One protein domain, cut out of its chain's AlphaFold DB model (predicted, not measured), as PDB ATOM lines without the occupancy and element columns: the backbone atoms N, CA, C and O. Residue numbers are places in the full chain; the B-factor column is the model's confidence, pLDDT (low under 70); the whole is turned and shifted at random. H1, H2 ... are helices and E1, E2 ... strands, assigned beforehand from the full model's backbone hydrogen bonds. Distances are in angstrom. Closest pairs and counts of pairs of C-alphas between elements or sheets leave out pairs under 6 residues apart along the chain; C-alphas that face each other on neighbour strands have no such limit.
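Overview. This is residues 338 to 398 of the 529 residues of an uncharacterized protein of Anatilimnocola aggregata (UniProt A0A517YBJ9). A long hairpin, E2 and E3, reaches to one end of an elongated shape; short E1 and helix H1 sit beside E2, and residues 383 to 398 loop out and fold back to E1. The printed part has 61 residues, under half in named elements (H1 E1 E2 E3), class mixed; the sheet E1 E2 E3 is antiparallel. It is compact, radius of gyration of the C-alphas 11.5 A, spanning 38 by 22 by 18 A.

Arrangement. Start at H1, residues 347 to 355; every O i to N i+4 pair is within hydrogen-bond range. E1, 359 to 361, E2, 367 to 373, and E3, 376 to 382, form a meander, each strand the antiparallel neighbour of the one before. H1 is on this sheet, at the sheet's level; its closest C-alphas to E2 are Asn 354 and Arg 369, 5.2 A. Within hydrogen-bond range are N 360 and O 368, 2.9 A, in hairpin E1 and E2, and N 371 and O 378, 3.0 A, in hairpin E2 and E3.

Along the chain. Find C-alpha 347 at (6.500, -50.220, -74.472); H1 runs 12.2 A, E1 6.8 A, E2 18.6 A, and E3 19.7 A to C-alpha 382 at (-12.427, -51.927, -75.575).

Size, cuts and confidence. The farthest C-alphas, Asn 338 and Asp 375, are 39.0 A apart; the printed part has no cut, and no printed residue is under 70 in pLDDT.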
ATOM      1  N   ASN A 338       1.488 -61.261 -90.894       94.81
ATOM      2  CA  ASN A 338       0.518 -62.352 -90.802       94.81
ATOM      3  C   ASN A 338      -0.906 -61.859 -90.537       94.81
ATOM      4  O   ASN A 338      -1.862 -62.517 -90.937       94.81
ATOM      5  N   THR A 339      -1.061 -60.735 -89.835       95.62
ATOM      6  CA  THR A 339      -2.387 -60.191 -89.495       95.62
ATOM      7  C   THR A 339      -2.734 -58.950 -90.305       95.62
ATOM      8  O   THR A 339      -3.906 -58.622 -90.434       95.62
ATOM      9  N   GLY A 340      -1.739 -58.255 -90.863       96.19
ATOM     10  CA  GLY A 340      -1.906 -56.984 -91.567       96.19
ATOM     11  C   GLY A 340      -2.128 -55.782 -90.642       96.19
ATOM     12  O   GLY A 340      -2.245 -54.662 -91.136       96.19
ATOM     13  N   ILE A 341      -2.158 -55.994 -89.322       97.75
ATOM     14  CA  ILE A 341      -2.480 -54.981 -88.309       97.75
ATOM     15  C   ILE A 341      -1.195 -54.343 -87.774       97.75
ATOM     16  O   ILE A 341      -0.193 -55.020 -87.522       97.75
ATOM     17  N   LEU A 342      -1.225 -53.029 -87.584       98.06
ATOM     18  CA  LEU A 342      -0.178 -52.252 -86.936       98.06
ATOM     19  C   LEU A 342       0.078 -52.813 -85.529       98.06
ATOM     20  O   LEU A 342      -0.853 -52.936 -84.739       98.06
ATOM     21  N   THR A 343       1.322 -53.194 -85.229       98.25
ATOM     22  CA  THR A 343       1.648 -53.934 -84.000       98.25
ATOM     23  C   THR A 343       2.792 -53.255 -83.255       98.25
ATOM     24  O   THR A 343       3.906 -53.172 -83.767       98.25
ATOM     25  N   ALA A 344       2.509 -52.770 -82.049       98.25
ATOM     26  CA  ALA A 344       3.494 -52.260 -81.108       98.25
ATOM     27  C   ALA A 344       4.286 -53.426 -80.497       98.25
ATOM     28  O   ALA A 344       3.732 -54.300 -79.836       98.25
ATOM     29  N   THR A 345       5.592 -53.435 -80.721       97.44
ATOM     30  CA  THR A 345       6.528 -54.494 -80.311       97.44
ATOM     31  C   THR A 345       7.268 -54.172 -79.014       97.44
ATOM     32  O   THR A 345       7.931 -55.035 -78.443       97.44
ATOM     33  N   ASN A 346       7.162 -52.931 -78.535       97.50
ATOM     34  CA  ASN A 346       7.787 -52.466 -77.304       97.50
ATOM     35  C   ASN A 346       6.910 -51.427 -76.580       97.50
ATOM     36  O   ASN A 346       5.950 -50.886 -77.134       97.50
ATOM     37  N   ALA A 347       7.259 -51.135 -75.324       96.88
ATOM     38  CA  ALA A 347       6.500 -50.220 -74.472       96.88
ATOM     39  C   ALA A 347       6.445 -48.780 -75.015       96.88
ATOM     40  O   ALA A 347       5.440 -48.099 -74.822       96.88
ATOM     41  N   GLY A 348       7.489 -48.324 -75.716       97.31
ATOM     42  CA  GLY A 348       7.529 -46.989 -76.319       97.31
ATOM     43  C   GLY A 348       6.519 -46.834 -77.456       97.31
ATOM     44  O   GLY A 348       5.800 -45.840 -77.513       97.31
ATOM     45  N   GLU A 349       6.399 -47.843 -78.319       97.94
ATOM     46  CA  GLU A 349       5.396 -47.880 -79.393       97.94
ATOM     47  C   GLU A 349       3.970 -47.952 -78.840       97.94
ATOM     48  O   GLU A 349       3.084 -47.243 -79.321       97.94
ATOM     49  N   ALA A 350       3.753 -48.748 -77.789       97.81
ATOM     50  CA  ALA A 350       2.456 -48.826 -77.124       97.81
ATOM     51  C   ALA A 350       2.075 -47.492 -76.456       97.81
ATOM     52  O   ALA A 350       0.937 -47.038 -76.574       97.81
ATOM     53  N   ALA A 351       3.033 -46.824 -75.805       96.44
ATOM     54  CA  ALA A 351       2.834 -45.490 -75.250       96.44
ATOM     55  C   ALA A 351       2.529 -44.460 -76.348       96.44
ATOM     56  O   ALA A 351       1.602 -43.667 -76.194       96.44
ATOM     57  N   ALA A 352       3.250 -44.499 -77.475       97.06
ATOM     58  CA  ALA A 352       2.997 -43.627 -78.621       97.06
ATOM     59  C   ALA A 352       1.588 -43.820 -79.199       97.06
ATOM     60  O   ALA A 352       0.920 -42.834 -79.501       97.06
ATOM     61  N   ALA A 353       1.112 -45.064 -79.302       97.75
ATOM     62  CA  ALA A 353      -0.255 -45.353 -79.722       97.75
ATOM     63  C   ALA A 353      -1.293 -44.784 -78.741       97.75
ATOM     64  O   ALA A 353      -2.206 -44.075 -79.161       97.75
ATOM     65  N   ASN A 354      -1.115 -45.016 -77.438       97.38
ATOM     66  CA  ASN A 354      -2.024 -44.507 -76.407       97.38
ATOM     67  C   ASN A 354      -2.095 -42.972 -76.380       97.38
ATOM     68  O   ASN A 354      -3.179 -42.413 -76.232       97.38
ATOM     69  N   MET A 355      -0.957 -42.290 -76.563       96.31
ATOM     70  CA  MET A 355      -0.891 -40.822 -76.650       96.31
ATOM     71  C   MET A 355      -1.622 -40.254 -77.872       96.31
ATOM     72  O   MET A 355      -1.975 -39.081 -77.868       96.31
ATOM     73  N   ASN A 356      -1.858 -41.072 -78.901       96.88
ATOM     74  CA  ASN A 356      -2.600 -40.706 -80.107       96.88
ATOM     75  C   ASN A 356      -3.986 -41.372 -80.135       96.88
ATOM     76  O   ASN A 356      -4.454 -41.819 -81.182       96.88
ATOM     77  N   ASP A 357      -4.622 -41.474 -78.967       96.25
ATOM     78  CA  ASP A 357      -5.993 -41.959 -78.788       96.25
ATOM     79  C   ASP A 357      -6.276 -43.394 -79.278       96.25
ATOM     80  O   ASP A 357      -7.440 -43.775 -79.419       96.25
ATOM     81  N   CYS A 358      -5.245 -44.217 -79.480       97.88
ATOM     82  CA  CYS A 358      -5.388 -45.606 -79.920       97.88
ATOM     83  C   CYS A 358      -5.348 -46.597 -78.748       97.88
ATOM     84  O   CYS A 358      -4.825 -46.300 -77.677       97.88
ATOM     85  N   PHE A 359      -5.878 -47.797 -78.975       98.31
ATOM     86  CA  PHE A 359      -5.871 -48.912 -78.031       98.31
ATOM     87  C   PHE A 359      -4.856 -49.964 -78.466       98.31
ATOM     88  O   PHE A 359      -4.714 -50.232 -79.658       98.31
ATOM     89  N   VAL A 360      -4.186 -50.596 -77.503       98.19
ATOM     90  CA  VAL A 360      -3.190 -51.648 -77.749       98.19
ATOM     91  C   VAL A 360      -3.591 -52.922 -77.011       98.19
ATOM     92  O   VAL A 360      -3.898 -52.874 -75.818       98.19
ATOM     93  N   ILE A 361      -3.597 -54.068 -77.698       97.31
ATOM     94  CA  ILE A 361      -3.876 -55.377 -77.078       97.31
ATOM     95  C   ILE A 361      -2.756 -55.751 -76.099       97.31
ATOM     96  O   ILE A 361      -1.588 -55.823 -76.477       97.31
ATOM     97  N   GLY A 362      -3.113 -56.000 -74.838       96.00
ATOM     98  CA  GLY A 362      -2.202 -56.522 -73.819       96.00
ATOM     99  C   GLY A 362      -1.916 -58.019 -73.976       96.00
ATOM    100  O   GLY A 362      -2.509 -58.711 -74.802       96.00
ATOM    101  N   SER A 363      -1.017 -58.553 -73.148       95.06
ATOM    102  CA  SER A 363      -0.713 -59.994 -73.108       95.06
ATOM    103  C   SER A 363      -1.910 -60.867 -72.715       95.06
ATOM    104  O   SER A 363      -1.929 -62.054 -73.011       95.06
ATOM    105  N   ASP A 364      -2.905 -60.279 -72.059       92.31
ATOM    106  CA  ASP A 364      -4.160 -60.911 -71.655       92.31
ATOM    107  C   ASP A 364      -5.255 -60.848 -72.735       92.31
ATOM    108  O   ASP A 364      -6.403 -61.203 -72.475       92.31
ATOM    109  N   GLY A 365      -4.922 -60.372 -73.940       90.88
ATOM    110  CA  GLY A 365      -5.854 -60.286 -75.066       90.88
ATOM    111  C   GLY A 365      -6.817 -59.099 -75.006       90.88
ATOM    112  O   GLY A 365      -7.658 -58.961 -75.891       90.88
ATOM    113  N   VAL A 366      -6.699 -58.218 -74.007       93.31
ATOM    114  CA  VAL A 366      -7.596 -57.069 -73.839       93.31
ATOM    115  C   VAL A 366      -6.938 -55.792 -74.367       93.31
ATOM    116  O   VAL A 366      -5.826 -55.438 -73.969       93.31
ATOM    117  N   ALA A 367      -7.636 -55.081 -75.256       96.94
ATOM    118  CA  ALA A 367      -7.187 -53.811 -75.819       96.94
ATOM    119  C   ALA A 367      -7.405 -52.663 -74.828       96.94
ATOM    120  O   ALA A 367      -8.526 -52.421 -74.372       96.94
ATOM    121  N   ARG A 368      -6.325 -51.950 -74.490       97.75
ATOM    122  CA  ARG A 368      -6.345 -50.855 -73.515       97.75
ATOM    123  C   ARG A 368      -5.711 -49.595 -74.066       97.75
ATOM    124  O   ARG A 368      -4.723 -49.669 -74.791       97.75
ATOM    125  N   ARG A 369      -6.242 -48.455 -73.638       97.31
ATOM    126  CA  ARG A 369      -5.632 -47.140 -73.806       97.31
ATOM    127  C   ARG A 369      -5.349 -46.531 -72.442       97.31
ATOM    128  O   ARG A 369      -6.266 -46.348 -71.645       97.31
ATOM    129  N   MET A 370      -4.092 -46.189 -72.185       95.50
ATOM    130  CA  MET A 370      -3.693 -45.493 -70.959       95.50
ATOM    131  C   MET A 370      -3.763 -43.979 -71.166       95.50
ATOM    132  O   MET A 370      -3.171 -43.471 -72.115       95.50
ATOM    133  N   TYR A 371      -4.438 -43.253 -70.277       92.69
ATOM    134  CA  TYR A 371      -4.547 -41.791 -70.332       92.69
ATOM    135  C   TYR A 371      -4.458 -41.176 -68.930       92.69
ATOM    136  O   TYR A 371      -4.696 -41.850 -67.926       92.69
ATOM    137  N   LYS A 372      -4.087 -39.893 -68.846       93.88
ATOM    138  CA  LYS A 372      -4.082 -39.154 -67.577       93.88
ATOM    139  C   LYS A 372      -5.481 -38.623 -67.277       93.88
ATOM    140  O   LYS A 372      -6.056 -37.910 -68.096       93.88
ATOM    141  N   GLN A 373      -5.994 -38.934 -66.092       93.75
ATOM    142  CA  GLN A 373      -7.220 -38.366 -65.540       93.75
ATOM    143  C   GLN A 373      -6.858 -37.658 -64.227       93.75
ATOM    144  O   GLN A 373      -6.785 -38.278 -63.165       93.75
ATOM    145  N   GLY A 374      -6.543 -36.362 -64.320       94.00
ATOM    146  CA  GLY A 374      -5.874 -35.631 -63.238       94.00
ATOM    147  C   GLY A 374      -4.460 -36.174 -62.998       94.00
ATOM    148  O   GLY A 374      -3.720 -36.416 -63.953       94.00
ATOM    149  N   ASP A 375      -4.113 -36.427 -61.735       95.19
ATOM    150  CA  ASP A 375      -2.797 -36.956 -61.335       95.19
ATOM    151  C   ASP A 375      -2.688 -38.488 -61.412       95.19
ATOM    152  O   ASP A 375      -1.644 -39.063 -61.099       95.19
ATOM    153  N   LYS A 376      -3.759 -39.180 -61.823       94.44
ATOM    154  CA  LYS A 376      -3.797 -40.645 -61.910       94.44
ATOM    155  C   LYS A 376      -3.777 -41.113 -63.360       94.44
ATOM    156  O   LYS A 376      -4.407 -40.523 -64.239       94.44
ATOM    157  N   MET A 377      -3.077 -42.221 -63.601       94.50
ATOM    158  CA  MET A 377      -3.197 -42.971 -64.848       94.50
ATOM    159  C   MET A 377      -4.468 -43.819 -64.795       94.50
ATOM    160  O   MET A 377      -4.624 -44.642 -63.894       94.50
ATOM    161  N   ALA A 378      -5.356 -43.625 -65.763       96.00
ATOM    162  CA  ALA A 378      -6.542 -44.440 -65.977       96.00
ATOM    163  C   ALA A 378      -6.366 -45.305 -67.235       96.00
ATOM    164  O   ALA A 378      -5.577 -44.981 -68.129       96.00
ATOM    165  N   ALA A 379      -7.101 -46.415 -67.294       96.19
ATOM    166  CA  ALA A 379      -7.159 -47.292 -68.455       96.19
ATOM    167  C   ALA A 379      -8.580 -47.288 -69.023       96.19
ATOM    168  O   ALA A 379      -9.539 -47.575 -68.310       96.19
ATOM    169  N   GLU A 380      -8.711 -46.988 -70.309       96.94
ATOM    170  CA  GLU A 380      -9.924 -47.263 -71.073       96.94
ATOM    171  C   GLU A 380      -9.773 -48.626 -71.743       96.94
ATOM    172  O   GLU A 380      -8.686 -48.977 -72.208       96.94
ATOM    173  N   VAL A 381     -10.854 -49.400 -71.787       96.75
ATOM    174  CA  VAL A 381     -10.854 -50.765 -72.315       96.75
ATOM    175  C   VAL A 381     -11.880 -50.869 -73.428       96.75
ATOM    176  O   VAL A 381     -13.026 -50.468 -73.240       96.75
ATOM    177  N   ILE A 382     -11.488 -51.475 -74.546       93.75
ATOM    178  CA  ILE A 382     -12.427 -51.927 -75.575       93.75
ATOM    179  C   ILE A 382     -12.357 -53.448 -75.677       93.75
ATOM    180  O   ILE A 382     -11.278 -54.047 -75.621       93.75
ATOM    181  N   ARG A 383     -13.521 -54.086 -75.805       85.56
ATOM    182  CA  ARG A 383     -13.593 -55.513 -76.117       85.56
ATOM    183  C   ARG A 383     -13.568 -55.691 -77.624       85.56
ATOM    184  O   ARG A 383     -14.322 -55.040 -78.342       85.56
ATOM    185  N   ILE A 384     -12.686 -56.570 -78.086       85.00
ATOM    186  CA  ILE A 384     -12.583 -56.943 -79.493       85.00
ATOM    187  C   ILE A 384     -13.385 -58.235 -79.684       85.00
ATOM    188  O   ILE A 384     -12.830 -59.332 -79.731       85.00
ATOM    189  N   ASP A 385     -14.709 -58.105 -79.734       79.00
ATOM    190  CA  ASP A 385     -15.616 -59.241 -79.902       79.00
ATOM    191  C   ASP A 385     -15.808 -59.567 -81.393       79.00
ATOM    192  O   ASP A 385     -15.910 -58.680 -82.240       79.00
ATOM    193  N   GLY A 386     -15.854 -60.858 -81.744       76.56
ATOM    194  CA  GLY A 386     -16.158 -61.297 -83.114       76.56
ATOM    195  C   GLY A 386     -15.068 -61.022 -84.160       76.56
ATOM    196  O   GLY A 386     -15.353 -61.052 -85.363       76.56
ATOM    197  N   ALA A 387     -13.822 -60.769 -83.740       80.44
ATOM    198  CA  ALA A 387     -12.699 -60.625 -84.662       80.44
ATOM    199  C   ALA A 387     -12.534 -61.877 -85.537       80.44
ATOM    200  O   ALA A 387     -12.390 -62.995 -85.049       80.44
ATOM    201  N   LYS A 388     -12.512 -61.680 -86.861       80.25
ATOM    202  CA  LYS A 388     -12.241 -62.751 -87.842       80.25
ATOM    203  C   LYS A 388     -10.741 -63.019 -88.041       80.25
ATOM    204  O   LYS A 388     -10.369 -63.781 -88.928       80.25
ATOM    205  N   TRP A 389      -9.889 -62.354 -87.266       83.06
ATOM    206  CA  TRP A 389      -8.442 -62.559 -87.209       83.06
ATOM    207  C   TRP A 389      -8.059 -62.981 -85.789       83.06
ATOM    208  O   TRP A 389      -8.826 -62.765 -84.856       83.06
ATOM    209  N   SER A 390      -6.869 -63.559 -85.616       87.56
ATOM    210  CA  SER A 390      -6.346 -63.919 -84.293       87.56
ATOM    211  C   SER A 390      -5.818 -62.664 -83.577       87.56
ATOM    212  O   SER A 390      -4.839 -62.071 -84.060       87.56
ATOM    213  N   PRO A 391      -6.447 -62.221 -82.468       91.69
ATOM    214  CA  PRO A 391      -5.942 -61.101 -81.686       91.69
ATOM    215  C   PRO A 391      -4.575 -61.455 -81.097       91.69
ATOM    216  O   PRO A 391      -4.387 -62.550 -80.566       91.69
ATOM    217  N   LYS A 392      -3.614 -60.536 -81.198       95.56
ATOM    218  CA  LYS A 392      -2.256 -60.715 -80.663       95.56
ATOM    219  C   LYS A 392      -1.850 -59.521 -79.803       95.56
ATOM    220  O   LYS A 392      -2.233 -58.396 -80.141       95.56
ATOM    221  N   PRO A 393      -1.024 -59.735 -78.762       97.38
ATOM    222  CA  PRO A 393      -0.423 -58.643 -78.006       97.38
ATOM    223  C   PRO A 393       0.265 -57.632 -78.929       97.38
ATOM    224  O   PRO A 393       0.908 -58.009 -79.910       97.38
ATOM    225  N   GLY A 394       0.101 -56.348 -78.625       97.81
ATOM    226  CA  GLY A 394       0.673 -55.237 -79.378       97.81
ATOM    227  C   GLY A 394      -0.189 -54.710 -80.527       97.81
ATOM    228  O   GLY A 394       0.081 -53.614 -81.009       97.81
ATOM    229  N   GLN A 395      -1.224 -55.425 -80.979       98.06
ATOM    230  CA  GLN A 395      -2.073 -54.946 -82.078       98.06
ATOM    231  C   GLN A 395      -2.792 -53.643 -81.712       98.06
ATOM    232  O   GLN A 395      -3.318 -53.515 -80.604       98.06
ATOM    233  N   VAL A 396      -2.817 -52.700 -82.658       98.12
ATOM    234  CA  VAL A 396      -3.318 -51.338 -82.454       98.12
ATOM    235  C   VAL A 396      -4.671 -51.114 -83.127       98.12
ATOM    236  O   VAL A 396      -4.876 -51.459 -84.294       98.12
ATOM    237  N   PHE A 397      -5.575 -50.484 -82.382       97.25
ATOM    238  CA  PHE A 397      -6.952 -50.188 -82.766       97.25
ATOM    239  C   PHE A 397      -7.253 -48.704 -82.591       97.25
ATOM    240  O   PHE A 397      -6.779 -48.072 -81.646       97.25
ATOM    241  N   ALA A 398      -8.061 -48.156 -83.491       96.75
ATOM    242  CA  ALA A 398      -8.610 -46.818 -83.339       96.75
ATOM    243  C   ALA A 398      -9.711 -46.797 -82.263       96.75
ATOM    244  O   ALA A 398     -10.152 -47.834 -81.760       96.75
TER     245      ALA A 398